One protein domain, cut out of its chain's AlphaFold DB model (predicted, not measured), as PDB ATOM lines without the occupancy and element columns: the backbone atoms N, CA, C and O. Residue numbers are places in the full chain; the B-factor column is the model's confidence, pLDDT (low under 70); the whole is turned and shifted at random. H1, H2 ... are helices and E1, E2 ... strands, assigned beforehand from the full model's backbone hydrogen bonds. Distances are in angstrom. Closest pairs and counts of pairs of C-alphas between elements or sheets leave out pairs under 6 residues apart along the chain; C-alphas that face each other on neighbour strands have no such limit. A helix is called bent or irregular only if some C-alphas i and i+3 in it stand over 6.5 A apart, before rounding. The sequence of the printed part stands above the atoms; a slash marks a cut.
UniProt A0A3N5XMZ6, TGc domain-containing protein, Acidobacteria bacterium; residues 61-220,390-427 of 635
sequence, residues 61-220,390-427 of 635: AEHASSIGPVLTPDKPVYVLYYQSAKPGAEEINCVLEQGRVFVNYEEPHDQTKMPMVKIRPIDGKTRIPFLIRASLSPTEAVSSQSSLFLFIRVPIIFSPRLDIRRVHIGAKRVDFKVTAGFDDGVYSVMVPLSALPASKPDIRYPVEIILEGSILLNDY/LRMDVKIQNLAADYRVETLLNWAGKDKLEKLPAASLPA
ATOM      1  N   ALA A  61       1.294 -30.462  22.574       82.81
ATOM      2  CA  ALA A  61      -0.069 -30.797  22.966       82.81
ATOM      3  C   ALA A  61      -0.377 -32.276  22.699       82.81
ATOM      4  O   ALA A  61      -0.913 -32.945  23.580       82.81
ATOM      5  N   GLU A  62       0.020 -32.801  21.535       80.38
ATOM      6  CA  GLU A  62      -0.099 -34.231  21.215       80.38
ATOM      7  C   GLU A  62       0.740 -35.086  22.171       80.38
ATOM      8  O   GLU A  62       0.253 -36.082  22.701       80.38
ATOM      9  N   HIS A  63       1.953 -34.632  22.503       83.06
ATOM     10  CA  HIS A  63       2.785 -35.280  23.520       83.06
ATOM     11  C   HIS A  63       2.171 -35.249  24.924       83.06
ATOM     12  O   HIS A  63       2.363 -36.173  25.705       83.06
ATOM     13  N   ALA A  64       1.471 -34.178  25.304       84.44
ATOM     14  CA  ALA A  64       0.782 -34.146  26.595       84.44
ATOM     15  C   ALA A  64      -0.344 -35.187  26.618       84.44
ATOM     16  O   ALA A  64      -0.478 -35.954  27.570       84.44
ATOM     17  N   SER A  65      -1.120 -35.242  25.532       79.62
ATOM     18  CA  SER A  65      -2.232 -36.176  25.383       79.62
ATOM     19  C   SER A  65      -1.783 -37.639  25.451       79.62
ATOM     20  O   SER A  65      -2.498 -38.455  26.033       79.62
ATOM     21  N   SER A  66      -0.590 -37.975  24.952       77.62
ATOM     22  CA  SER A  66      -0.084 -39.354  24.946       77.62
ATOM     23  C   SER A  66       0.329 -39.904  26.325       77.62
ATOM     24  O   SER A  66       0.477 -41.116  26.466       77.62
ATOM     25  N   ILE A  67       0.489 -39.048  27.345       80.38
ATOM     26  CA  ILE A  67       1.059 -39.401  28.668       80.38
ATOM     27  C   ILE A  67       0.035 -39.454  29.804       80.38
ATOM     28  O   ILE A  67       0.340 -40.021  30.856       80.38
ATOM     29  N   GLY A  68      -1.120 -38.806  29.612       75.75
ATOM     30  CA  GLY A  68      -2.064 -38.361  30.647       75.75
ATOM     31  C   GLY A  68      -2.236 -39.256  31.897       75.75
ATOM     32  O   GLY A  68      -2.076 -40.476  31.833       75.75
ATOM     33  N   PRO A  69      -2.567 -38.674  33.062       85.06
ATOM     34  CA  PRO A  69      -2.891 -37.260  33.279       85.06
ATOM     35  C   PRO A  69      -1.626 -36.399  33.458       85.06
ATOM     36  O   PRO A  69      -0.723 -36.746  34.229       85.06
ATOM     37  N   VAL A  70      -1.558 -35.267  32.753       88.44
ATOM     38  CA  VAL A  70      -0.461 -34.288  32.799       88.44
ATOM     39  C   VAL A  70      -1.041 -32.881  32.911       88.44
ATOM     40  O   VAL A  70      -1.689 -32.366  31.999       88.44
ATOM     41  N   LEU A  71      -0.708 -32.198  34.000       88.69
ATOM     42  CA  LEU A  71      -1.077 -30.807  34.179       88.69
ATOM     43  C   LEU A  71      -0.326 -29.927  33.178       88.69
ATOM     44  O   LEU A  71       0.899 -29.819  33.210       88.69
ATOM     45  N   THR A  72      -1.092 -29.256  32.328       85.31
ATOM     46  CA  THR A  72      -0.592 -28.283  31.353       85.31
ATOM     47  C   THR A  72      -1.243 -26.920  31.593       85.31
ATOM     48  O   THR A  72      -2.272 -26.847  32.274       85.31
ATOM     49  N   PRO A  73      -0.656 -25.827  31.073       77.31
ATOM     50  CA  PRO A  73      -1.013 -24.462  31.465       77.31
ATOM     51  C   PRO A  73      -2.454 -24.039  31.194       77.31
ATOM     52  O   PRO A  73      -2.967 -23.139  31.850       77.31
ATOM     53  N   ASP A  74      -3.137 -24.695  30.267       77.38
ATOM     54  CA  ASP A  74      -4.457 -24.330  29.753       77.38
ATOM     55  C   ASP A  74      -5.513 -25.434  29.921       77.38
ATOM     56  O   ASP A  74      -6.679 -25.239  29.572       77.38
ATOM     57  N   LYS A  75      -5.133 -26.585  30.485       84.94
ATOM     58  CA  LYS A  75      -6.048 -27.711  30.691       84.94
ATOM     59  C   LYS A  75      -6.529 -27.773  32.140       84.94
ATOM     60  O   LYS A  75      -5.695 -27.955  33.030       84.94
ATOM     61  N   PRO A  76      -7.847 -27.671  32.397       88.31
ATOM     62  CA  PRO A  76      -8.390 -27.929  33.719       88.31
ATOM     63  C   PRO A  76      -8.256 -29.415  34.052       88.31
ATOM     64  O   PRO A  76      -8.538 -30.282  33.219       88.31
ATOM     65  N   VAL A  77      -7.855 -29.686  35.288       90.31
ATOM     66  CA  VAL A  77      -7.726 -31.037  35.832       90.31
ATOM     67  C   VAL A  77      -8.545 -31.112  37.109       90.31
ATOM     68  O   VAL A  77      -8.420 -30.260  37.983       90.31
ATOM     69  N   TYR A  78      -9.389 -32.123  37.231       88.56
ATOM     70  CA  TYR A  78     -10.172 -32.375  38.432       88.56
ATOM     71  C   TYR A  78      -9.730 -33.695  39.048       88.56
ATOM     72  O   TYR A  78      -9.783 -34.728  38.392       88.56
ATOM     73  N   VAL A  79      -9.275 -33.664  40.293       88.75
ATOM     74  CA  VAL A  79      -8.864 -34.847  41.047       88.75
ATOM     75  C   VAL A  79      -9.892 -35.103  42.135       88.75
ATOM     76  O   VAL A  79     -10.144 -34.237  42.971       88.75
ATOM     77  N   LEU A  80     -10.460 -36.299  42.130       85.62
ATOM     78  CA  LEU A  80     -11.356 -36.794  43.162       85.62
ATOM     79  C   LEU A  80     -10.644 -37.919  43.902       85.62
ATOM     80  O   LEU A  80     -10.227 -38.900  43.283       85.62
ATOM     81  N   TYR A  81     -10.516 -37.792  45.220       85.38
ATOM     82  CA  TYR A  81     -10.010 -38.882  46.035       85.38
ATOM     83  C   TYR A  81     -10.715 -38.972  47.387       85.38
ATOM     84  O   TYR A  81     -11.083 -37.973  48.004       85.38
ATOM     85  N   TYR A  82     -10.906 -40.202  47.837       78.88
ATOM     86  CA  TYR A  82     -11.542 -40.557  49.092       78.88
ATOM     87  C   TYR A  82     -10.492 -41.118  50.035       78.88
ATOM     88  O   TYR A  82      -9.637 -41.903  49.626       78.88
ATOM     89  N   GLN A  83     -10.588 -40.738  51.304       76.75
ATOM     90  CA  GLN A  83      -9.850 -41.367  52.380       76.75
ATOM     91  C   GLN A  83     -10.834 -41.761  53.481       76.75
ATOM     92  O   GLN A  83     -11.284 -40.938  54.277       76.75
ATOM     93  N   SER A  84     -11.171 -43.048  53.495       71.50
ATOM     94  CA  SER A  84     -12.109 -43.666  54.431       71.50
ATOM     95  C   SER A  84     -11.457 -44.873  55.094       71.50
ATOM     96  O   SER A  84     -10.631 -45.557  54.487       71.50
ATOM     97  N   ALA A  85     -11.837 -45.168  56.338       63.47
ATOM     98  CA  ALA A  85     -11.426 -46.409  56.996       63.47
ATOM     99  C   ALA A  85     -12.049 -47.663  56.348       63.47
ATOM    100  O   ALA A  85     -11.516 -48.765  56.499       63.47
ATOM    101  N   LYS A  86     -13.192 -47.512  55.661       65.25
ATOM    102  CA  LYS A  86     -13.914 -48.588  54.969       65.25
ATOM    103  C   LYS A  86     -14.519 -48.056  53.670       65.25
ATOM    104  O   LYS A  86     -15.637 -47.542  53.702       65.25
ATOM    105  N   PRO A  87     -13.819 -48.176  52.541       63.44
ATOM    106  CA  PRO A  87     -14.370 -47.713  51.281       63.44
ATOM    107  C   PRO A  87     -15.592 -48.475  50.803       63.44
ATOM    108  O   PRO A  87     -15.666 -49.702  50.917       63.44
ATOM    109  N   GLY A  88     -16.500 -47.742  50.170       62.72
ATOM    110  CA  GLY A  88     -17.551 -48.305  49.335       62.72
ATOM    111  C   GLY A  88     -17.028 -48.774  47.972       62.72
ATOM    112  O   GLY A  88     -16.020 -48.287  47.466       62.72
ATOM    113  N   ALA A  89     -17.759 -49.694  47.331       56.75
ATOM    114  CA  ALA A  89     -17.431 -50.201  45.991       56.75
ATOM    115  C   ALA A  89     -17.503 -49.130  44.879       56.75
ATOM    116  O   ALA A  89     -16.982 -49.345  43.789       56.75
ATOM    117  N   GLU A  90     -18.139 -47.988  45.154       58.41
ATOM    118  CA  GLU A  90     -18.322 -46.878  44.207       58.41
ATOM    119  C   GLU A  90     -17.345 -45.711  44.445       58.41
ATOM    120  O   GLU A  90     -17.308 -44.749  43.675       58.41
ATOM    121  N   GLU A  91     -16.520 -45.791  45.493       68.75
ATOM    122  CA  GLU A  91     -15.560 -44.752  45.873       68.75
ATOM    123  C   GLU A  91     -14.236 -44.963  45.136       68.75
ATOM    124  O   GLU A  91     -13.296 -45.583  45.637       68.75
ATOM    125  N   ILE A  92     -14.186 -44.471  43.897       70.19
ATOM    126  CA  ILE A  92     -13.036 -44.639  43.007       70.19
ATOM    127  C   ILE A  92     -12.266 -43.323  42.896       70.19
ATOM    128  O   ILE A  92     -12.801 -42.302  42.461       70.19
ATOM    129  N   ASN A  93     -10.985 -43.371  43.260       79.00
ATOM    130  CA  ASN A  93     -10.070 -42.242  43.147       79.00
ATOM    131  C   ASN A  93      -9.699 -42.018  41.670       79.00
ATOM    132  O   ASN A  93      -9.142 -42.910  41.023       79.00
ATOM    133  N   CYS A  94      -9.982 -40.832  41.128       80.88
ATOM    134  CA  CYS A  94      -9.781 -40.535  39.710       80.88
ATOM    135  C   CYS A  94      -9.279 -39.109  39.437       80.88
ATOM    136  O   CYS A  94      -9.390 -38.198  40.257       80.88
ATOM    137  N   VAL A  95      -8.725 -38.931  38.243       84.75
ATOM    138  CA  VAL A  95      -8.370 -37.659  37.624       84.75
ATOM    139  C   VAL A  95      -9.205 -37.506  36.364       84.75
ATOM    140  O   VAL A  95      -9.263 -38.410  35.541       84.75
ATOM    141  N   LEU A  96      -9.816 -36.349  36.178       81.81
ATOM    142  CA  LEU A  96     -10.469 -35.942  34.947       81.81
ATOM    143  C   LEU A  96      -9.645 -34.825  34.306       81.81
ATOM    144  O   LEU A  96      -9.457 -33.768  34.905       81.81
ATOM    145  N   GLU A  97      -9.200 -35.032  33.074       85.19
ATOM    146  CA  GLU A  97      -8.465 -34.046  32.284       85.19
ATOM    147  C   GLU A  97      -9.042 -34.030  30.867       85.19
ATOM    148  O   GLU A  97      -9.040 -35.040  30.170       85.19
ATOM    149  N   GLN A  98      -9.579 -32.883  30.442       78.06
ATOM    150  CA  GLN A  98     -10.202 -32.714  29.117       78.06
ATOM    151  C   GLN A  98     -11.266 -33.779  28.765       78.06
ATOM    152  O   GLN A  98     -11.349 -34.232  27.628       78.06
ATOM    153  N   GLY A  99     -12.076 -34.205  29.737       72.62
ATOM    154  CA  GLY A  99     -13.091 -35.247  29.523       72.62
ATOM    155  C   GLY A  99     -12.549 -36.683  29.556       72.62
ATOM    156  O   GLY A  99     -13.343 -37.622  29.583       72.62
ATOM    157  N   ARG A 100     -11.223 -36.864  29.613       74.44
ATOM    158  CA  ARG A 100     -10.557 -38.158  29.811       74.44
ATOM    159  C   ARG A 100     -10.432 -38.453  31.293       74.44
ATOM    160  O   ARG A 100     -10.217 -37.544  32.089       74.44
ATOM    161  N   VAL A 101     -10.548 -39.724  31.650       76.44
ATOM    162  CA  VAL A 101     -10.616 -40.160  33.045       76.44
ATOM    163  C   VAL A 101      -9.462 -41.101  33.326       76.44
ATOM    164  O   VAL A 101      -9.309 -42.114  32.660       76.44
ATOM    165  N   PHE A 102      -8.660 -40.793  34.327       75.31
ATOM    166  CA  PHE A 102      -7.518 -41.590  34.737       75.31
ATOM    167  C   PHE A 102      -7.772 -42.055  36.155       75.31
ATOM    168  O   PHE A 102      -7.949 -41.248  37.059       75.31
ATOM    169  N   VAL A 103      -7.839 -43.358  36.353       69.75
ATOM    170  CA  VAL A 103      -8.135 -43.941  37.658       69.75
ATOM    171  C   VAL A 103      -6.848 -44.481  38.257       69.75
ATOM    172  O   VAL A 103      -5.978 -44.961  37.534       69.75
ATOM    173  N   ASN A 104      -6.713 -44.398  39.577       65.50
ATOM    174  CA  ASN A 104      -5.546 -44.911  40.288       65.50
ATOM    175  C   ASN A 104      -5.623 -46.446  40.464       65.50
ATOM    176  O   ASN A 104      -5.826 -46.935  41.573       65.50
ATOM    177  N   TYR A 105      -5.535 -47.202  39.362       53.59
ATOM    178  CA  TYR A 105      -5.644 -48.671  39.353       53.59
ATOM    179  C   TYR A 105      -4.338 -49.421  39.617       53.59
ATOM    180  O   TYR A 105      -4.396 -50.625  39.833       53.59
ATOM    181  N   GLU A 106      -3.181 -48.757  39.587       49.66
ATOM    182  CA  GLU A 106      -1.905 -49.415  39.915       49.66
ATOM    183  C   GLU A 106      -1.882 -49.856  41.388       49.66
ATOM    184  O   GLU A 106      -1.311 -50.891  41.724       49.66
ATOM    185  N   GLU A 107      -2.592 -49.124  42.257       54.47
ATOM    186  CA  GLU A 107      -2.794 -49.464  43.665       54.47
ATOM    187  C   GLU A 107      -4.260 -49.242  44.092       54.47
ATOM    188  O   GLU A 107      -4.550 -48.415  44.957       54.47
ATOM    189  N   PRO A 108      -5.226 -49.992  43.528       50.97
ATOM    190  CA  PRO A 108      -6.657 -49.731  43.705       50.97
ATOM    191  C   PRO A 108      -7.135 -49.985  45.146       50.97
ATOM    192  O   PRO A 108      -8.257 -49.640  45.514       50.97
ATOM    193  N   HIS A 109      -6.277 -50.595  45.962       47.19
ATOM    194  CA  HIS A 109      -6.506 -50.901  47.366       47.19
ATOM    195  C   HIS A 109      -5.741 -49.968  48.315       47.19
ATOM    196  O   HIS A 109      -6.060 -49.949  49.503       47.19
ATOM    197  N   ASP A 110      -4.776 -49.176  47.825       58.91
ATOM    198  CA  ASP A 110      -4.107 -48.158  48.637       58.91
ATOM    199  C   ASP A 110      -4.839 -46.822  48.508       58.91
ATOM    200  O   ASP A 110      -4.427 -45.870  47.842       58.91
ATOM    201  N   GLN A 111      -5.965 -46.748  49.199       59.97
ATOM    202  CA  GLN A 111      -6.795 -45.547  49.251       59.97
ATOM    203  C   GLN A 111      -6.170 -44.400  50.034       59.97
ATOM    204  O   GLN A 111      -6.736 -43.313  50.105       59.97
ATOM    205  N   THR A 112      -4.988 -44.619  50.611       61.12
ATOM    206  CA  THR A 112      -4.202 -43.541  51.200       61.12
ATOM    207  C   THR A 112      -3.439 -42.745  50.140       61.12
ATOM    208  O   THR A 112      -2.903 -41.680  50.451       61.12
ATOM    209  N   LYS A 113      -3.406 -43.218  48.883       66.75
ATOM    210  CA  LYS A 113      -2.700 -42.569  47.776       66.75
ATOM    211  C   LYS A 113      -3.649 -41.804  46.853       66.75
ATOM    212  O   LYS A 113      -4.506 -42.368  46.168       66.75
ATOM    213  N   MET A 114      -3.434 -40.492  46.799       73.12
ATOM    214  CA  MET A 114      -4.046 -39.594  45.820       73.12
ATOM    215  C   MET A 114      -3.687 -40.044  44.386       73.12
ATOM    216  O   MET A 114      -2.521 -40.366  44.133       73.12
ATOM    217  N   PRO A 115      -4.637 -40.021  43.428       77.12
ATOM    218  CA  PRO A 115      -4.337 -40.196  42.014       77.12
ATOM    219  C   PRO A 115      -3.263 -39.219  41.558       77.12
ATOM    220  O   PRO A 115      -3.334 -38.015  41.814       77.12
ATOM    221  N   MET A 116      -2.262 -39.737  40.863       81.06
ATOM    222  CA  MET A 116      -1.131 -38.930  40.450       81.06
ATOM    223  C   MET A 116      -1.479 -38.060  39.240       81.06
ATOM    224  O   MET A 116      -1.885 -38.572  38.203       81.06
ATOM    225  N   VAL A 117      -1.199 -36.760  39.341       89.00
ATOM    226  CA  VAL A 117      -1.109 -35.840  38.199       89.00
ATOM    227  C   VAL A 117       0.366 -35.563  37.924       89.00
ATOM    228  O   VAL A 117       1.140 -35.373  38.862       89.00
ATOM    229  N   LYS A 118       0.782 -35.551  36.658       91.31
ATOM    230  CA  LYS A 118       2.190 -35.356  36.272       91.31
ATOM    231  C   LYS A 118       2.434 -33.936  35.754       91.31
ATOM    232  O   LYS A 118       1.503 -33.274  35.311       91.31
ATOM    233  N   ILE A 119       3.680 -33.473  35.776       90.75
ATOM    234  CA  ILE A 119       4.130 -32.202  35.182       90.75
ATOM    235  C   ILE A 119       5.406 -32.468  34.381       90.75
ATOM    236  O   ILE A 119       6.303 -33.159  34.873       90.75
ATOM    237  N   ARG A 120       5.517 -31.912  33.168       90.62
ATOM    238  CA  ARG A 120       6.742 -31.999  32.353       90.62
ATOM    239  C   ARG A 120       7.592 -30.741  32.542       90.62
ATOM    240  O   ARG A 120       7.015 -29.661  32.650       90.62
ATOM    241  N   PRO A 121       8.935 -30.821  32.463       87.44
ATOM    242  CA  PRO A 121       9.841 -29.661  32.457       87.44
ATOM    243  C   PRO A 121       9.453 -28.540  31.483       87.44
ATOM    244  O   PRO A 121       9.758 -27.377  31.716       87.44
ATOM    245  N   ILE A 122       8.779 -28.878  30.385       85.81
ATOM    246  CA  ILE A 122       8.348 -27.909  29.372       85.81
ATOM    247  C   ILE A 122       7.093 -27.108  29.749       85.81
ATOM    248  O   ILE A 122       6.822 -26.098  29.106       85.81
ATOM    249  N   ASP A 123       6.357 -27.507  30.791       86.62
ATOM    250  CA  ASP A 123       5.074 -26.903  31.193       86.62
ATOM    251  C   ASP A 123       5.230 -25.708  32.172       86.62
ATOM    252  O   ASP A 123       4.258 -25.249  32.782       86.62
ATOM    253  N   GLY A 124       6.455 -25.189  32.341       85.94
ATOM    254  CA  GLY A 124       6.765 -24.027  33.186       85.94
ATOM    255  C   GLY A 124       6.145 -22.701  32.704       85.94
ATOM    256  O   GLY A 124       5.361 -22.663  31.762       85.94
ATOM    257  N   LYS A 125       6.506 -21.582  33.355       88.25
ATOM    258  CA  LYS A 125       5.917 -20.231  33.140       88.25
ATOM    259  C   LYS A 125       4.401 -20.165  33.323       88.25
ATOM    260  O   LYS A 125       3.703 -19.418  32.636       88.25
ATOM    261  N   THR A 126       3.898 -20.905  34.293       89.62
ATOM    262  CA  THR A 126       2.466 -21.143  34.424       89.62
ATOM    263  C   THR A 126       1.995 -20.795  35.814       89.62
ATOM    264  O   THR A 126       2.638 -21.130  36.807       89.62
ATOM    265  N   ARG A 127       0.835 -20.145  35.899       91.12
ATOM    266  CA  ARG A 127       0.088 -20.024  37.147       91.12
ATOM    267  C   ARG A 127      -1.042 -21.041  37.132       91.12
ATOM    268  O   ARG A 127      -1.934 -20.940  36.302       91.12
ATOM    269  N   ILE A 128      -1.012 -21.966  38.077       91.81
ATOM    270  CA  ILE A 128      -2.010 -23.014  38.263       91.81
ATOM    271  C   ILE A 128      -2.929 -22.566  39.402       91.81
ATOM    272  O   ILE A 128      -2.569 -22.732  40.572       91.81
ATOM    273  N   PRO A 129      -4.089 -21.947  39.123       92.69
ATOM    274  CA  PRO A 129      -5.098 -21.745  40.153       92.69
ATOM    275  C   PRO A 129      -5.604 -23.102  40.644       92.69
ATOM    276  O   PRO A 129      -5.728 -24.039  39.855       92.69
ATOM    277  N   PHE A 130      -5.928 -23.205  41.928       93.25
ATOM    278  CA  PHE A 130      -6.563 -24.395  42.469       93.25
ATOM    279  C   PHE A 130      -7.683 -24.063  43.452       93.25
ATOM    280  O   PHE A 130      -7.660 -23.043  44.146       93.25
ATOM    281  N   LEU A 131      -8.641 -24.981  43.525       93.75
ATOM    282  CA  LEU A 131      -9.699 -25.024  44.520       93.75
ATOM    283  C   LEU A 131      -9.728 -26.428  45.118       93.75
ATOM    284  O   LEU A 131      -9.929 -27.395  44.389       93.75
ATOM    285  N   ILE A 132      -9.530 -26.535  46.426       93.81
ATOM    286  CA  ILE A 132      -9.626 -27.802  47.154       93.81
ATOM    287  C   ILE A 132     -10.841 -27.737  48.056       93.81
ATOM    288  O   ILE A 132     -10.994 -26.783  48.821       93.81
ATOM    289  N   ARG A 133     -11.673 -28.767  47.990       93.31
ATOM    290  CA  ARG A 133     -12.773 -29.007  48.910       93.31
ATOM    291  C   ARG A 133     -12.502 -30.296  49.663       93.31
ATOM    292  O   ARG A 133     -12.359 -31.339  49.040       93.31
ATOM    293  N   ALA A 134     -12.405 -30.210  50.982       92.69
ATOM    294  CA  ALA A 134     -12.344 -31.364  51.862       92.69
ATOM    295  C   ALA A 134     -13.664 -31.459  52.637       92.69
ATOM    296  O   ALA A 134     -13.969 -30.585  53.450       92.69
ATOM    297  N   SER A 135     -14.433 -32.510  52.372       90.75
ATOM    298  CA  SER A 135     -15.671 -32.848  53.072       90.75
ATOM    299  C   SER A 135     -15.330 -33.826  54.191       90.75
ATOM    300  O   SER A 135     -14.974 -34.973  53.920       90.75
ATOM    301  N   LEU A 136     -15.379 -33.369  55.440       89.06
ATOM    302  CA  LEU A 136     -14.985 -34.152  56.612       89.06
ATOM    303  C   LEU A 136     -16.214 -34.659  57.365       89.06
ATOM    304  O   LEU A 136     -17.099 -33.877  57.705       89.06
ATOM    305  N   SER A 137     -16.188 -35.929  57.754       87.25
ATOM    306  CA  SER A 137     -17.168 -36.554  58.643       87.25
ATOM    307  C   SER A 137     -16.467 -37.032  59.918       87.25
ATOM    308  O   SER A 137     -15.989 -38.168  59.971       87.25
ATOM    309  N   PRO A 138     -16.351 -36.178  60.954       85.12
ATOM    310  CA  PRO A 138     -15.690 -36.557  62.197       85.12
ATOM    311  C   PRO A 138     -16.432 -37.686  62.910       85.12
ATOM    312  O   PRO A 138     -17.647 -37.633  63.100       85.12
ATOM    313  N   THR A 139     -15.693 -38.702  63.347       82.44
ATOM    314  CA  THR A 139     -16.248 -39.830  64.111       82.44
ATOM    315  C   THR A 139     -16.202 -39.577  65.623       82.44
ATOM    316  O   THR A 139     -16.924 -40.226  66.392       82.44
ATOM    317  N   GLU A 140     -15.432 -38.567  66.035       82.38
ATOM    318  CA  GLU A 140     -15.196 -38.138  67.413       82.38
ATOM    319  C   GLU A 140     -15.406 -36.621  67.593       82.38
ATOM    320  O   GLU A 140     -15.644 -35.879  66.637       82.38
ATOM    321  N   ALA A 141     -15.359 -36.156  68.845       81.81
ATOM    322  CA  ALA A 141     -15.462 -34.738  69.180       81.81
ATOM    323  C   ALA A 141     -14.211 -33.968  68.729       81.81
ATOM    324  O   ALA A 141     -13.085 -34.439  68.889       81.81
ATOM    325  N   VAL A 142     -14.407 -32.758  68.203       83.38
ATOM    326  CA  VAL A 142     -13.295 -31.925  67.735       83.38
ATOM    327  C   VAL A 142     -12.556 -31.314  68.923       83.38
ATOM    328  O   VAL A 142     -13.167 -30.735  69.821       83.38
ATOM    329  N   SER A 143     -11.227 -31.419  68.916       84.19
ATOM    330  CA  SER A 143     -10.360 -30.818  69.929       84.19
ATOM    331  C   SER A 143      -9.776 -29.486  69.447       84.19
ATOM    332  O   SER A 143      -9.701 -29.210  68.251       84.19
ATOM    333  N   SER A 144      -9.263 -28.669  70.370       83.69
ATOM    334  CA  SER A 144      -8.556 -27.430  70.015       83.69
ATOM    335  C   SER A 144      -7.230 -27.661  69.274       83.69
ATOM    336  O   SER A 144      -6.710 -26.728  68.666       83.69
ATOM    337  N   GLN A 145      -6.697 -28.888  69.309       87.44
ATOM    338  CA  GLN A 145      -5.466 -29.308  68.624       87.44
ATOM    339  C   GLN A 145      -5.732 -29.962  67.259       87.44
ATOM    340  O   GLN A 145      -4.791 -30.321  66.544       87.44
ATOM    341  N   SER A 146      -7.003 -30.151  66.895       91.12
ATOM    342  CA  SER A 146      -7.398 -30.744  65.622       91.12
ATOM    343  C   SER A 146      -7.052 -29.797  64.472       91.12
ATOM    344  O   SER A 146      -7.349 -28.600  64.516       91.12
ATOM    345  N   SER A 147      -6.404 -30.322  63.437       94.38
ATOM    346  CA  SER A 147      -5.944 -29.528  62.294       94.38
ATOM    347  C   SER A 147      -6.019 -30.317  60.994       94.38
ATOM    348  O   SER A 147      -5.854 -31.537  60.970       94.38
ATOM    349  N   LEU A 148      -6.270 -29.598  59.904       94.56
ATOM    350  CA  LEU A 148      -6.128 -30.098  58.546       94.56
ATOM    351  C   LEU A 148      -4.802 -29.590  57.985       94.56
ATOM    352  O   LEU A 148      -4.504 -28.398  58.052       94.56
ATOM    353  N   PHE A 149      -4.022 -30.495  57.411       94.94
ATOM    354  CA  PHE A 149      -2.801 -30.181  56.689       94.94
ATOM    355  C   PHE A 149      -2.985 -30.462  55.211       94.94
ATOM    356  O   PHE A 149      -3.363 -31.565  54.841       94.94
ATOM    357  N   LEU A 150      -2.651 -29.488  54.375       93.62
ATOM    358  CA  LEU A 150      -2.436 -29.689  52.951       93.62
ATOM    359  C   LEU A 150      -0.930 -29.680  52.684       93.62
ATOM    360  O   LEU A 150      -0.269 -28.668  52.914       93.62
ATOM    361  N   PHE A 151      -0.398 -30.787  52.183       92.75
ATOM    362  CA  PHE A 151       0.982 -30.915  51.737       92.75
ATOM    363  C   PHE A 151       1.033 -30.804  50.220       92.75
ATOM    364  O   PHE A 151       0.476 -31.640  49.518       92.75
ATOM    365  N   ILE A 152       1.726 -29.791  49.711       92.25
ATOM    366  CA  ILE A 152       1.920 -29.595  48.276       92.25
ATOM    367  C   ILE A 152       3.390 -29.841  47.962       92.25
ATOM    368  O   ILE A 152       4.265 -29.164  48.504       92.25
ATOM    369  N   ARG A 153       3.669 -30.790  47.068       91.38
ATOM    370  CA  ARG A 153       5.001 -31.009  46.502       91.38
ATOM    371  C   ARG A 153       4.964 -30.768  45.000       91.38
ATOM    372  O   ARG A 153       4.222 -31.424  44.274       91.38
ATOM    373  N   VAL A 154       5.813 -29.847  44.561       91.19
ATOM    374  CA  VAL A 154       5.975 -29.412  43.176       91.19
ATOM    375  C   VAL A 154       7.457 -29.523  42.783       91.19
ATOM    376  O   VAL A 154       8.324 -29.265  43.623       91.19
ATOM    377  N   PRO A 155       7.782 -29.900  41.534       89.75
ATOM    378  CA  PRO A 155       9.151 -29.879  41.010       89.75
ATOM    379  C   PRO A 155       9.913 -28.575  41.300       89.75
ATOM    380  O   PRO A 155       9.454 -27.487  40.947       89.75
ATOM    381  N   ILE A 156      11.105 -28.681  41.904       88.12
ATOM    382  CA  ILE A 156      11.937 -27.509  42.245       88.12
ATOM    383  C   ILE A 156      12.592 -26.893  41.015       88.12
ATOM    384  O   ILE A 156      12.960 -25.723  41.061       88.12
ATOM    385  N   ILE A 157      12.701 -27.644  39.912       87.62
ATOM    386  CA  ILE A 157      13.214 -27.129  38.637       87.62
ATOM    387  C   ILE A 157      12.470 -25.872  38.167       87.62
ATOM    388  O   ILE A 157      13.048 -25.041  37.478       87.62
ATOM    389  N   PHE A 158      11.224 -25.676  38.611       88.12
ATOM    390  CA  PHE A 158      10.429 -24.480  38.331       88.12
ATOM    391  C   PHE A 158      10.543 -23.385  39.390       88.12
ATOM    392  O   PHE A 158       9.836 -22.383  39.295       88.12
ATOM    393  N   SER A 159      11.364 -23.566  40.428       87.19
ATOM    394  CA  SER A 159      11.442 -22.691  41.608       87.19
ATOM    395  C   SER A 159      10.045 -22.224  42.049       87.19
ATOM    396  O   SER A 159       9.747 -21.025  41.968       87.19
ATOM    397  N   PRO A 160       9.139 -23.168  42.368       91.50
ATOM    398  CA  PRO A 160       7.712 -22.894  42.438       91.50
ATOM    399  C   PRO A 160       7.393 -21.936  43.588       91.50
ATOM    400  O   PRO A 160       8.200 -21.755  44.494       91.50
ATOM    401  N   ARG A 161       6.211 -21.315  43.563       91.56
ATOM    402  CA  ARG A 161       5.689 -20.507  44.677       91.56
ATOM    403  C   ARG A 161       4.237 -20.848  44.950       91.56
ATOM    404  O   ARG A 161       3.464 -21.020  44.010       91.56
ATOM    405  N   LEU A 162       3.871 -20.889  46.226       94.00
ATOM    406  CA  LEU A 162       2.502 -21.113  46.672       94.00
ATOM    407  C   LEU A 162       1.879 -19.816  47.192       94.00
ATOM    408  O   LEU A 162       2.458 -19.151  48.049       94.00
ATOM    409  N   ASP A 163       0.678 -19.509  46.716       93.81
ATOM    410  CA  ASP A 163      -0.151 -18.412  47.210       93.81
ATOM    411  C   ASP A 163      -1.512 -18.958  47.664       93.81
ATOM    412  O   ASP A 163      -2.265 -19.502  46.852       93.81
ATOM    413  N   ILE A 164      -1.819 -18.842  48.960       95.31
ATOM    414  CA  ILE A 164      -3.125 -19.202  49.528       95.31
ATOM    415  C   ILE A 164      -3.914 -17.922  49.736       95.31
ATOM    416  O   ILE A 164      -3.565 -17.083  50.564       95.31
ATOM    417  N   ARG A 165      -5.028 -17.794  49.020       93.44
ATOM    418  CA  ARG A 165      -5.828 -16.575  49.066       93.44
ATOM    419  C   ARG A 165      -6.790 -16.563  50.244       93.44
ATOM    420  O   ARG A 165      -6.937 -15.550  50.936       93.44
ATOM    421  N   ARG A 166      -7.535 -17.654  50.421       93.31
ATOM    422  CA  ARG A 166      -8.561 -17.767  51.463       93.31
ATOM    423  C   ARG A 166      -8.873 -19.221  51.779       93.31
ATOM    424  O   ARG A 166      -8.829 -20.079  50.901       93.31
ATOM    425  N   VAL A 167      -9.244 -19.443  53.035       95.38
ATOM    426  CA  VAL A 167      -9.710 -20.724  53.558       95.38
ATOM    427  C   VAL A 167     -11.035 -20.499  54.281       95.38
ATOM    428  O   VAL A 167     -11.174 -19.530  55.034       95.38
ATOM    429  N   HIS A 168     -12.007 -21.374  54.039       92.06
ATOM    430  CA  HIS A 168     -13.303 -21.356  54.712       92.06
ATOM    431  C   HIS A 168     -13.614 -22.710  55.335       92.06
ATOM    432  O   HIS A 168     -13.279 -23.744  54.763       92.06
ATOM    433  N   ILE A 169     -14.294 -22.673  56.476       90.75
ATOM    434  CA  ILE A 169     -14.956 -23.819  57.097       90.75
ATOM    435  C   ILE A 169     -16.453 -23.497  57.111       90.75
ATOM    436  O   ILE A 169     -16.890 -22.540  57.760       90.75
ATOM    437  N   GLY A 170     -17.231 -24.238  56.323       84.81
ATOM    438  CA  GLY A 170     -18.587 -23.843  55.950       84.81
ATOM    439  C   GLY A 170     -18.596 -22.443  55.322       84.81
ATOM    440  O   GLY A 170     -17.848 -22.159  54.388       84.81
ATOM    441  N   ALA A 171     -19.409 -21.534  55.864       82.94
ATOM    442  CA  ALA A 171     -19.461 -20.138  55.417       82.94
ATOM    443  C   ALA A 171     -18.422 -19.219  56.095       82.94
ATOM    444  O   ALA A 171     -18.277 -18.057  55.710       82.94
ATOM    445  N   LYS A 172     -17.710 -19.696  57.125       88.25
ATOM    446  CA  LYS A 172     -16.821 -18.868  57.945       88.25
ATOM    447  C   LYS A 172     -15.403 -18.881  57.381       88.25
ATOM    448  O   LYS A 172     -14.814 -19.942  57.204       88.25
ATOM    449  N   ARG A 173     -14.823 -17.699  57.160       92.44
ATOM    450  CA  ARG A 173     -13.393 -17.568  56.850       92.44
ATOM    451  C   ARG A 173     -12.561 -17.886  58.092       92.44
ATOM    452  O   ARG A 173     -12.885 -17.413  59.181       92.44
ATOM    453  N   VAL A 174     -11.500 -18.661  57.913       93.94
ATOM    454  CA  VAL A 174     -10.576 -19.038  58.989       93.94
ATOM    455  C   VAL A 174      -9.142 -18.674  58.627       93.94
ATOM    456  O   VAL A 174      -8.798 -18.546  57.447       93.94
ATOM    457  N   ASP A 175      -8.320 -18.503  59.655       94.38
ATOM    458  CA  ASP A 175      -6.886 -18.305  59.492       94.38
ATOM    459  C   ASP A 175      -6.190 -19.616  59.118       94.38
ATOM    460  O   ASP A 175      -6.707 -20.712  59.335       94.38
ATOM    461  N   PHE A 176      -4.999 -19.495  58.547       95.69
ATOM    462  CA  PHE A 176      -4.161 -20.617  58.145       95.69
ATOM    463  C   PHE A 176      -2.689 -20.232  58.277       95.69
ATOM    464  O   PHE A 176      -2.335 -19.051  58.309       95.69
ATOM    465  N   LYS A 177      -1.812 -21.233  58.319       96.31
ATOM    466  CA  LYS A 177      -0.362 -21.032  58.317       96.31
ATOM    467  C   LYS A 177       0.262 -21.770  57.146       96.31
ATOM    468  O   LYS A 177       0.139 -22.988  57.058       96.31
ATOM    469  N   VAL A 178       0.975 -21.044  56.288       95.12
ATOM    470  CA  VAL A 178       1.806 -21.636  55.231       95.12
ATOM    471  C   VAL A 178       3.231 -21.774  55.752       95.12
ATOM    472  O   VAL A 178       3.794 -20.822  56.288       95.12
ATOM    473  N   THR A 179       3.811 -22.957  55.599       93.00
ATOM    474  CA  THR A 179       5.216 -23.229  55.911       93.00
ATOM    475  C   THR A 179       5.870 -23.815  54.667       93.00
ATOM    476  O   THR A 179       5.416 -24.833  54.148       93.00
ATOM    477  N   ALA A 180       6.919 -23.167  54.164       85.50
ATOM    478  CA  ALA A 180       7.770 -23.763  53.140       85.50
ATOM    479  C   ALA A 180       8.682 -24.811  53.796       85.50
ATOM    480  O   ALA A 180       9.165 -24.614  54.913       85.50
ATOM    481  N   GLY A 181       8.877 -25.937  53.120       78.19
ATOM    482  CA  GLY A 181       9.852 -26.944  53.509       78.19
ATOM    483  C   GLY A 181      11.284 -26.455  53.292       78.19
ATOM    484  O   GLY A 181      11.520 -25.359  52.789       78.19
ATOM    485  N   PHE A 182      12.250 -27.301  53.652       66.56
ATOM    486  CA  PHE A 182      13.672 -27.028  53.408       66.56
ATOM    487  C   PHE A 182      14.010 -26.902  51.916       66.56
ATOM    488  O   PHE A 182      14.932 -26.183  51.557       66.56
ATOM    489  N   ASP A 183      13.231 -27.564  51.061       67.19
ATOM    490  CA  ASP A 183      13.335 -27.459  49.612       67.19
ATOM    491  C   ASP A 183      12.212 -26.554  49.083       67.19
ATOM    492  O   ASP A 183      11.041 -26.802  49.385       67.19
ATOM    493  N   ASP A 184      12.538 -25.591  48.211       70.38
ATOM    494  CA  ASP A 184      11.604 -24.621  47.590       70.38
ATOM    495  C   ASP A 184      10.401 -25.262  46.846       70.38
ATOM    496  O   ASP A 184       9.479 -24.571  46.417       70.38
ATOM    497  N   GLY A 185      10.398 -26.588  46.674       82.94
ATOM    498  CA  GLY A 185       9.320 -27.364  46.060       82.94
ATOM    499  C   GLY A 185       8.294 -27.964  47.027       82.94
ATOM    500  O   GLY A 185       7.359 -28.609  46.560       82.94
ATOM    501  N   VAL A 186       8.448 -27.825  48.349       89.75
ATOM    502  CA  VAL A 186       7.544 -28.447  49.338       89.75
ATOM    503  C   VAL A 186       6.879 -27.384  50.201       89.75
ATOM    504  O   VAL A 186       7.549 -26.537  50.777       89.75
ATOM    505  N   TYR A 187       5.561 -27.469  50.347       93.56
ATOM    506  CA  TYR A 187       4.756 -26.548  51.142       93.56
ATOM    507  C   TYR A 187       3.804 -27.321  52.048       93.56
ATOM    508  O   TYR A 187       3.241 -28.336  51.639       93.56
ATOM    509  N   SER A 188       3.581 -26.818  53.259       95.19
ATOM    510  CA  SER A 188       2.486 -27.256  54.120       95.19
ATOM    511  C   SER A 188       1.577 -26.082  54.465       95.19
ATOM    512  O   SER A 188       2.038 -24.994  54.813       95.19
ATOM    513  N   VAL A 189       0.269 -26.297  54.359       96.56
ATOM    514  CA  VAL A 189      -0.759 -25.350  54.792       96.56
ATOM    515  C   VAL A 189      -1.511 -25.988  55.946       96.56
ATOM    516  O   VAL A 189      -2.168 -27.007  55.763       96.56
ATOM    517  N   MET A 190      -1.391 -25.401  57.133       96.50
ATOM    518  CA  MET A 190      -2.101 -25.839  58.329       96.50
ATOM    519  C   MET A 190      -3.346 -24.979  58.526       96.50
ATOM    520  O   MET A 190      -3.249 -23.751  58.601       96.50
ATOM    521  N   VAL A 191      -4.498 -25.637  58.620       95.88
ATOM    522  CA  VAL A 191      -5.799 -25.036  58.909       95.88
ATOM    523  C   VAL A 191      -6.280 -25.564  60.267       95.88
ATOM    524  O   VAL A 191      -6.535 -26.766  60.392       95.88
ATOM    525  N   PRO A 192      -6.402 -24.713  61.300       93.50
ATOM    526  CA  PRO A 192      -6.918 -25.135  62.594       93.50
ATOM    527  C   PRO A 192      -8.411 -25.468  62.488       93.50
ATOM    528  O   PRO A 192      -9.199 -24.691  61.948       93.50
ATOM    529  N   LEU A 193      -8.816 -26.607  63.052       89.94
ATOM    530  CA  LEU A 193     -10.211 -27.064  63.057       89.94
ATOM    531  C   LEU A 193     -10.979 -26.628  64.312       89.94
ATOM    532  O   LEU A 193     -12.119 -27.032  64.512       89.94
ATOM    533  N   SER A 194     -10.403 -25.748  65.132       81.00
ATOM    534  CA  SER A 194     -11.039 -25.200  66.339       81.00
ATOM    535  C   SER A 194     -12.303 -24.377  66.060       81.00
ATOM    536  O   SER A 194     -13.068 -24.094  66.977       81.00
ATOM    537  N   ALA A 195     -12.534 -23.984  64.803       78.00
ATOM    538  CA  ALA A 195     -13.774 -23.343  64.376       78.00
ATOM    539  C   ALA A 195     -14.951 -24.326  64.215       78.00
ATOM    540  O   ALA A 195     -16.081 -23.867  64.040       78.00
ATOM    541  N   LEU A 196     -14.706 -25.641  64.253       78.94
ATOM    542  CA  LEU A 196     -15.756 -26.656  64.251       78.94
ATOM    543  C   LEU A 196     -16.456 -26.728  65.618       78.94
ATOM    544  O   LEU A 196     -15.822 -26.480  66.646       78.94
ATOM    545  N   PRO A 197     -17.750 -27.093  65.665       70.69
ATOM    546  CA  PRO A 197     -18.434 -27.348  66.928       70.69
ATOM    547  C   PRO A 197     -17.724 -28.453  67.722       70.69
ATOM    548  O   PRO A 197     -17.378 -29.493  67.168       70.69
ATOM    549  N   ALA A 198     -17.552 -28.254  69.033       61.75
ATOM    550  CA  ALA A 198     -16.937 -29.251  69.918       61.75
ATOM    551  C   ALA A 198     -17.825 -30.493  70.144       61.75
ATOM    552  O   ALA A 198     -17.342 -31.545  70.556       61.75
ATOM    553  N   SER A 199     -19.132 -30.386  69.890       61.28
ATOM    554  CA  SER A 199     -20.068 -31.512  69.945       61.28
ATOM    555  C   SER A 199     -19.836 -32.480  68.787       61.28
ATOM    556  O   SER A 199     -19.532 -32.034  67.683       61.28
ATOM    557  N   LYS A 200     -20.064 -33.784  69.010       62.47
ATOM    558  CA  LYS A 200     -20.005 -34.800  67.948       62.47
ATOM    559  C   LYS A 200     -20.873 -34.353  66.756       62.47
ATOM    560  O   LYS A 200     -22.079 -34.186  66.948       62.47
ATOM    561  N   PRO A 201     -20.285 -34.115  65.571       59.50
ATOM    562  CA  PRO A 201     -21.042 -33.677  64.407       59.50
ATOM    563  C   PRO A 201     -22.061 -34.739  63.998       59.50
ATOM    564  O   PRO A 201     -21.811 -35.939  64.133       59.50
ATOM    565  N   ASP A 202     -23.217 -34.307  63.498       63.19
ATOM    566  CA  ASP A 202     -24.149 -35.221  62.846       63.19
ATOM    567  C   ASP A 202     -23.490 -35.724  61.556       63.19
ATOM    568  O   ASP A 202     -23.258 -34.948  60.633       63.19
ATOM    569  N   ILE A 203     -23.186 -37.023  61.504       61.78
ATOM    570  CA  ILE A 203     -22.485 -37.683  60.389       61.78
ATOM    571  C   ILE A 203     -23.235 -37.483  59.057       61.78
ATOM    572  O   ILE A 203     -22.636 -37.566  57.988       61.78
ATOM    573  N   ARG A 204     -24.538 -37.165  59.101       63.19
ATOM    574  CA  ARG A 204     -25.344 -36.851  57.910       63.19
ATOM    575  C   ARG A 204     -24.934 -35.554  57.210       63.19
ATOM    576  O   ARG A 204     -25.299 -35.371  56.052       63.19
ATOM    577  N   TYR A 205     -24.215 -34.661  57.887       69.81
ATOM    578  CA  TYR A 205     -23.825 -33.356  57.361       69.81
ATOM    579  C   TYR A 205     -22.304 -33.188  57.460       69.81
ATOM    580  O   TYR A 205     -21.815 -32.675  58.471       69.81
ATOM    581  N   PRO A 206     -21.546 -33.625  56.436       82.12
ATOM    582  CA  PRO A 206     -20.104 -33.434  56.419       82.12
ATOM    583  C   PRO A 206     -19.762 -31.946  56.501       82.12
ATOM    584  O   PRO A 206     -20.468 -31.080  55.976       82.12
ATOM    585  N   VAL A 207     -18.659 -31.643  57.178       85.69
ATOM    586  CA  VAL A 207     -18.143 -30.287  57.265       85.69
ATOM    587  C   VAL A 207     -17.258 -29.999  56.066       85.69
ATOM    588  O   VAL A 207     -16.246 -30.656  55.844       85.69
ATOM    589  N   GLU A 208     -17.633 -28.961  55.333       89.94
ATOM    590  CA  GLU A 208     -16.928 -28.498  54.148       89.94
ATOM    591  C   GLU A 208     -15.790 -27.544  54.510       89.94
ATOM    592  O   GLU A 208     -16.009 -26.497  55.132       89.94
ATOM    593  N   ILE A 209     -14.579 -27.875  54.074       92.69
ATOM    594  CA  ILE A 209     -13.405 -27.008  54.156       92.69
ATOM    595  C   ILE A 209     -12.963 -26.670  52.739       92.69
ATOM    596  O   ILE A 209     -12.646 -27.560  51.954       92.69
ATOM    597  N   ILE A 210     -12.926 -25.381  52.409       93.75
ATOM    598  CA  ILE A 210     -12.594 -24.903  51.064       93.75
ATOM    599  C   ILE A 210     -11.322 -24.066  51.107       93.75
ATOM    600  O   ILE A 210     -11.270 -23.049  51.801       93.75
ATOM    601  N   LEU A 211     -10.324 -24.465  50.319       95.12
ATOM    602  CA  LEU A 211      -9.053 -23.772  50.152       95.12
ATOM    603  C   LEU A 211      -8.924 -23.277  48.708       95.12
ATOM    604  O   LEU A 211      -8.951 -24.069  47.769       95.12
ATOM    605  N   GLU A 212      -8.754 -21.967  48.534       94.69
ATOM    606  CA  GLU A 212      -8.484 -21.341  47.233       94.69
ATOM    607  C   GLU A 212      -7.062 -20.783  47.211       94.69
ATOM    608  O   GLU A 212      -6.666 -20.012  48.097       94.69
ATOM    609  N   GLY A 213      -6.316 -21.113  46.160       94.25
ATOM    610  CA  GLY A 213      -4.961 -20.619  45.976       94.25
ATOM    611  C   GLY A 213      -4.462 -20.733  44.542       94.25
ATOM    612  O   GLY A 213      -5.213 -21.005  43.604       94.25
ATOM    613  N   SER A 214      -3.167 -20.493  44.368       93.88
ATOM    614  CA  SER A 214      -2.475 -20.741  43.108       93.88
ATOM    615  C   SER A 214      -1.029 -21.170  43.326       93.88
ATOM    616  O   SER A 214      -0.378 -20.730  44.273       93.88
ATOM    617  N   ILE A 215      -0.530 -22.009  42.422       93.50
ATOM    618  CA  ILE A 215       0.876 -22.397  42.322       93.50
ATOM    619  C   ILE A 215       1.471 -21.657  41.124       93.50
ATOM    620  O   ILE A 215       0.951 -21.754  40.017       93.50
ATOM    621  N   LEU A 216       2.554 -20.915  41.328       92.94
ATOM    622  CA  LEU A 216       3.330 -20.317  40.245       92.94
ATOM    623  C   LEU A 216       4.534 -21.207  39.936       92.94
ATOM    624  O   LEU A 216       5.360 -21.441  40.814       92.94
ATOM    625  N   LEU A 217       4.644 -21.661  38.690       91.75
ATOM    626  CA  LEU A 217       5.807 -22.352  38.140       91.75
ATOM    627  C   LEU A 217       6.608 -21.364  37.294       91.75
ATOM    628  O   LEU A 217       6.077 -20.805  36.332       91.75
ATOM    629  N   ASN A 218       7.880 -21.139  37.625       89.06
ATOM    630  CA  ASN A 218       8.757 -20.346  36.766       89.06
ATOM    631  C   ASN A 218       9.193 -21.149  35.535       89.06
ATOM    632  O   ASN A 218       8.818 -22.303  35.338       89.06
ATOM    633  N   ASP A 219       9.943 -20.489  34.661       84.00
ATOM    634  CA  ASP A 219      10.535 -21.118  33.488       84.00
ATOM    635  C   ASP A 219      11.671 -22.070  33.851       84.00
ATOM    636  O   ASP A 219      12.488 -21.747  34.713       84.00
ATOM    637  N   TYR A 220      11.782 -23.156  33.094       84.94
ATOM    638  CA  TYR A 220      13.004 -23.945  32.981       84.94
ATOM    639  C   TYR A 220      13.663 -23.618  31.628       84.94
ATOM    640  O   TYR A 220      13.538 -24.356  30.648       84.94
ATOM    641  N   LEU A 390       3.001 -34.281  40.652       88.75
ATOM    642  CA  LEU A 390       2.376 -33.254  41.477       88.75
ATOM    643  C   LEU A 390       1.647 -33.953  42.625       88.75
ATOM    644  O   LEU A 390       0.729 -34.736  42.384       88.75
ATOM    645  N   ARG A 391       2.040 -33.669  43.870       86.88
ATOM    646  CA  ARG A 391       1.361 -34.219  45.056       86.88
ATOM    647  C   ARG A 391       0.686 -33.113  45.846       86.88
ATOM    648  O   ARG A 391       1.317 -32.094  46.130       86.88
ATOM    649  N   MET A 392      -0.581 -33.326  46.189       87.62
ATOM    650  CA  MET A 392      -1.411 -32.415  46.975       87.62
ATOM    651  C   MET A 392      -2.196 -33.225  48.009       87.62
ATOM    652  O   MET A 392      -3.379 -33.493  47.842       87.62
ATOM    653  N   ASP A 393      -1.510 -33.638  49.071       87.12
ATOM    654  CA  ASP A 393      -2.065 -34.549  50.068       87.12
ATOM    655  C   ASP A 393      -2.741 -33.763  51.195       87.12
ATOM    656  O   ASP A 393      -2.093 -32.985  51.901       87.12
ATOM    657  N   VAL A 394      -4.033 -33.994  51.414       88.94
ATOM    658  CA  VAL A 394      -4.726 -33.550  52.630       88.94
ATOM    659  C   VAL A 394      -4.595 -34.622  53.703       88.94
ATOM    660  O   VAL A 394      -4.849 -35.792  53.438       88.94
ATOM    661  N   LYS A 395      -4.220 -34.223  54.919       89.94
ATOM    662  CA  LYS A 395      -4.179 -35.085  56.104       89.94
ATOM    663  C   LYS A 395      -4.864 -34.408  57.276       89.94
ATOM    664  O   LYS A 395      -4.633 -33.229  57.541       89.94
ATOM    665  N   ILE A 396      -5.644 -35.179  58.020       90.25
ATOM    666  CA  ILE A 396      -6.242 -34.736  59.277       90.25
ATOM    667  C   ILE A 396      -5.351 -35.181  60.438       90.25
ATOM    668  O   ILE A 396      -4.920 -36.331  60.497       90.25
ATOM    669  N   GLN A 397      -5.046 -34.261  61.353       91.56
ATOM    670  CA  GLN A 397      -4.284 -34.533  62.568       91.56
ATOM    671  C   GLN A 397      -5.134 -34.262  63.807       91.56
ATOM    672  O   GLN A 397      -5.890 -33.290  63.861       91.56
ATOM    673  N   ASN A 398      -4.970 -35.116  64.822       90.44
ATOM    674  CA  ASN A 398      -5.677 -35.041  66.104       90.44
ATOM    675  C   ASN A 398      -7.213 -35.012  65.958       90.44
ATOM    676  O   ASN A 398      -7.895 -34.315  66.709       90.44
ATOM    677  N   LEU A 399      -7.755 -35.713  64.959       86.94
ATOM    678  CA  LEU A 399      -9.191 -35.918  64.767       86.94
ATOM    679  C   LEU A 399      -9.412 -37.180  63.927       86.94
ATOM    680  O   LEU A 399      -8.931 -37.254  62.797       86.94
ATOM    681  N   ALA A 400     -10.146 -38.152  64.463       86.25
ATOM    682  CA  ALA A 400     -10.623 -39.281  63.678       86.25
ATOM    683  C   ALA A 400     -11.791 -38.818  62.791       86.25
ATOM    684  O   ALA A 400     -12.798 -38.300  63.283       86.25
ATOM    685  N   ALA A 401     -11.632 -38.951  61.476       83.19
ATOM    686  CA  ALA A 401     -12.631 -38.552  60.493       83.19
ATOM    687  C   ALA A 401     -12.452 -39.350  59.200       83.19
ATOM    688  O   ALA A 401     -11.319 -39.554  58.760       83.19
ATOM    689  N   ASP A 402     -13.568 -39.722  58.577       86.25
ATOM    690  CA  ASP A 402     -13.581 -40.059  57.155       86.25
ATOM    691  C   ASP A 402     -13.653 -38.755  56.360       86.25
ATOM    692  O   ASP A 402     -14.281 -37.783  56.802       86.25
ATOM    693  N   TYR A 403     -12.999 -38.701  55.204       86.50
ATOM    694  CA  TYR A 403     -13.038 -37.499  54.388       86.50
ATOM    695  C   TYR A 403     -12.909 -37.769  52.896       86.50
ATOM    696  O   TYR A 403     -12.229 -38.682  52.431       86.50
ATOM    697  N   ARG A 404     -13.574 -36.907  52.135       88.44
ATOM    698  CA  ARG A 404     -13.504 -36.836  50.681       88.44
ATOM    699  C   ARG A 404     -12.799 -35.548  50.304       88.44
ATOM    700  O   ARG A 404     -13.064 -34.505  50.902       88.44
ATOM    701  N   VAL A 405     -11.927 -35.609  49.306       89.94
ATOM    702  CA  VAL A 405     -11.209 -34.440  48.808       89.94
ATOM    703  C   VAL A 405     -11.383 -34.312  47.308       89.94
ATOM    704  O   VAL A 405     -11.153 -35.238  46.531       89.94
ATOM    705  N   GLU A 406     -11.771 -33.115  46.902       91.69
ATOM    706  CA  GLU A 406     -11.949 -32.723  45.516       91.69
ATOM    707  C   GLU A 406     -11.015 -31.562  45.230       91.69
ATOM    708  O   GLU A 406     -11.101 -30.505  45.854       91.69
ATOM    709  N   THR A 407     -10.102 -31.768  44.293       92.25
ATOM    710  CA  THR A 407      -9.103 -30.782  43.903       92.25
ATOM    711  C   THR A 407      -9.327 -30.402  42.452       92.25
ATOM    712  O   THR A 407      -9.079 -31.188  41.545       92.25
ATOM    713  N   LEU A 408      -9.776 -29.176  42.223       91.88
ATOM    714  CA  LEU A 408      -9.826 -28.574  40.900       91.88
ATOM    715  C   LEU A 408      -8.534 -27.795  40.671       91.88
ATOM    716  O   LEU A 408      -8.246 -26.838  41.387       91.88
ATOM    717  N   LEU A 409      -7.779 -28.185  39.656       91.81
ATOM    718  CA  LEU A 409      -6.571 -27.528  39.187       91.81
ATOM    719  C   LEU A 409      -6.840 -26.839  37.856       91.81
ATOM    720  O   LEU A 409      -7.558 -27.348  36.997       91.81
ATOM    721  N   ASN A 410      -6.204 -25.689  37.684       88.75
ATOM    722  CA  ASN A 410      -6.171 -24.934  36.445       88.75
ATOM    723  C   ASN A 410      -7.560 -24.631  35.852       88.75
ATOM    724  O   ASN A 410      -7.821 -24.813  34.665       88.75
ATOM    725  N   TRP A 411      -8.480 -24.183  36.709       84.00
ATOM    726  CA  TRP A 411      -9.822 -23.790  36.291       84.00
ATOM    727  C   TRP A 411      -9.793 -22.722  35.186       84.00
ATOM    728  O   TRP A 411      -9.283 -21.620  35.398       84.00
ATOM    729  N   ALA A 412     -10.409 -23.039  34.044       71.62
ATOM    730  CA  ALA A 412     -10.441 -22.197  32.846       71.62
ATOM    731  C   ALA A 412     -11.865 -21.785  32.414       71.62
ATOM    732  O   ALA A 412     -12.088 -21.422  31.260       71.62
ATOM    733  N   GLY A 413     -12.861 -21.863  33.304       74.31
ATOM    734  CA  GLY A 413     -14.223 -21.438  32.967       74.31
ATOM    735  C   GLY A 413     -14.378 -19.926  32.789       74.31
ATOM    736  O   GLY A 413     -13.442 -19.153  32.987       74.31
ATOM    737  N   LYS A 414     -15.599 -19.505  32.418       75.38
ATOM    738  CA  LYS A 414     -15.925 -18.111  32.047       75.38
ATOM    739  C   LYS A 414     -15.470 -17.092  33.092       75.38
ATOM    740  O   LYS A 414     -14.867 -16.077  32.746       75.38
ATOM    741  N   ASP A 415     -15.732 -17.391  34.359       80.94
ATOM    742  CA  ASP A 415     -15.272 -16.588  35.479       80.94
ATOM    743  C   ASP A 415     -13.983 -17.172  36.043       80.94
ATOM    744  O   ASP A 415     -13.926 -18.335  36.458       80.94
ATOM    745  N   LYS A 416     -12.942 -16.336  36.105       82.94
ATOM    746  CA  LYS A 416     -11.713 -16.707  36.804       82.94
ATOM    747  C   LYS A 416     -12.050 -17.007  38.262       82.94
ATOM    748  O   LYS A 416     -12.765 -16.225  38.888       82.94
ATOM    749  N   LEU A 417     -11.464 -18.072  38.816       83.38
ATOM    750  CA  LEU A 417     -11.672 -18.489  40.212       83.38
ATOM    751  C   LEU A 417     -11.505 -17.307  41.178       83.38
ATOM    752  O   LEU A 417     -12.303 -17.092  42.084       83.38
ATOM    753  N   GLU A 418     -10.527 -16.458  40.873       81.12
ATOM    754  CA  GLU A 418     -10.184 -15.283  41.652       81.12
ATOM    755  C   GLU A 418     -11.239 -14.154  41.672       81.12
ATOM    756  O   GLU A 418     -11.153 -13.236  42.494       81.12
ATOM    757  N   LYS A 419     -12.219 -14.194  40.774       85.94
ATOM    758  CA  LYS A 419     -13.325 -13.233  40.719       85.94
ATOM    759  C   LYS A 419     -14.598 -13.772  41.373       85.94
ATOM    760  O   LYS A 419     -15.524 -12.998  41.597       85.94
ATOM    761  N   LEU A 420     -14.647 -15.065  41.698       86.12
ATOM    762  CA  LEU A 420     -15.846 -15.696  42.235       86.12
ATOM    763  C   LEU A 420     -16.057 -15.359  43.726       86.12
ATOM    764  O   LEU A 420     -15.111 -15.413  44.527       86.12
ATOM    765  N   PRO A 421     -17.298 -15.052  44.150       87.12
ATOM    766  CA  PRO A 421     -17.642 -14.941  45.564       87.12
ATOM    767  C   PRO A 421     -17.372 -16.249  46.318       87.12
ATOM    768  O   PRO A 421     -17.551 -17.334  45.772       87.12
ATOM    769  N   ALA A 422     -16.993 -16.160  47.599       83.00
ATOM    770  CA  ALA A 422     -16.714 -17.347  48.422       83.00
ATOM    771  C   ALA A 422     -17.922 -18.296  48.497       83.00
ATOM    772  O   ALA A 422     -17.766 -19.508  48.401       83.00
ATOM    773  N   ALA A 423     -19.127 -17.726  48.592       85.00
ATOM    774  CA  ALA A 423     -20.385 -18.466  48.647       85.00
ATOM    775  C   ALA A 423     -20.672 -19.295  47.379       85.00
ATOM    776  O   ALA A 423     -21.458 -20.235  47.434       85.00
ATOM    777  N   SER A 424     -20.038 -18.970  46.248       87.69
ATOM    778  CA  SER A 424     -20.227 -19.676  44.976       87.69
ATOM    779  C   SER A 424     -19.249 -20.839  44.782       87.69
ATOM    780  O   SER A 424     -19.485 -21.687  43.926       87.69
ATOM    781  N   LEU A 425     -18.166 -20.909  45.568       86.31
ATOM    782  CA  LEU A 425     -17.154 -21.963  45.437       86.31
ATOM    783  C   LEU A 425     -17.711 -23.382  45.667       86.31
ATOM    784  O   LEU A 425     -17.406 -24.247  44.848       86.31
ATOM    785  N   PRO A 426     -18.553 -23.654  46.691       86.56
ATOM    786  CA  PRO A 426     -19.145 -24.982  46.853       86.56
ATOM    787  C   PRO A 426     -20.012 -25.384  45.653       86.56
ATOM    788  O   PRO A 426     -19.931 -26.514  45.180       86.56
ATOM    789  N   ALA A 427     -20.813 -24.446  45.134       87.38
ATOM    790  CA  ALA A 427     -21.686 -24.686  43.986       87.38
ATOM    791  C   ALA A 427     -20.884 -24.997  42.712       87.38
ATOM    792  O   ALA A 427     -21.282 -25.865  41.937       87.38
TER     793      ALA A 427
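AT A GLANCE: This is residues 61 to 220 and 390 to 427 of the 635 residues of the protein "TGc domain-containing protein" of Acidobacteria bacterium (UniProt A0A3N5XMZ6). Two antiparallel sheets form a sandwich, only partly face to face: a broad, twisted sheet in the order E3 E2 E1 E13 E5 E11 E7 E8, and a smaller one, E9 E10 E6 E12, which leaves E2 and E3 uncovered. The short H2 packs on the other face of the broad sheet, and H1 lies at one end, on neither sheet. The printed part has 198 residues, with two named helices and thirteen named strands in the order H1, E1 to E13, H2; the class is mostly strand. It is compact, with a radius of gyration of the C-alphas of 16.8 A and spans of 52 by 37 by 36 A.

HOW THE PARTS SIT: H1, residues 61 to 65, is not on either sheet. E1, residues 77 to 83, E2, 94 to 97, and E3, 100 to 103, form a meander, each strand the antiparallel neighbour of the one before; N 78 and O 96 are 2.8 A apart, N 95 and O 102 2.7 A. E4, 117 to 119, pairs with no named strand; its closest C-alpha to E12, 390 to 397, is Val 117, 5.4 A from Leu 390. E5, 126 to 138, neighbours E11, 207 to 217 (N 130 to O 213, 2.9 A). E6, 147 to 153, neighbours E12, with N 149 and O 395 at 2.8 A. E7, 161 to 169, bends by 51 degrees at residue 165 and forms a hairpin with E8, 172 to 174 (N 174 to O 167, 3.0 A); E11 neighbours E7, with N 168 and O 210 at 2.9 A. E8 runs on into E9, 177 to 180, at 40 degrees. E9 and E10, 186 to 192, form a hairpin, with N 179 and O 188 at 2.8 A; E10 neighbours E6, with N 150 and O 189 at 2.9 A. E13, 401 to 409, has E1 and E5 as neighbours, with N 79 and O 407, and N 133 and O 406, each 2.8 A apart. The facing parts of the sheets are 9.9 A centre to centre. H2, 422 to 427, is on the broad sheet at a height of 9.2 A, only just over E11, with 3 of its C-alphas falling there, and across the strands at 78 degrees on the local plane. H2 is only just irregular, C-alphas 423 and 426 being 6.9 A apart. Every O i to N i+4 pair is within hydrogen-bond range in H1; in H2 0 of 2 are, and 2 of 3 O i to N i+3 pairs.

IN THESE COORDINATES: H1 begins at C-alpha 61, (-0.069, -30.797, 22.966). E5 is 36.6 A long, E11 31.7 A. H2 ends at C-alpha 427, (-21.686, -24.686, 43.986).

THE WHOLE: The farthest C-alphas, of Glu 62 and Ser 199, are 52.7 A apart. Residues 221 to 389 are not printed; C-alphas 220 and 390 are 16.5 A apart. The long links are H1 to E1, E3 to E4, E10 to E11 and E13 to H2. Confidence is under 70 in residues 85 to 91, 103 to 113, 182 to 183 and 198 to 205.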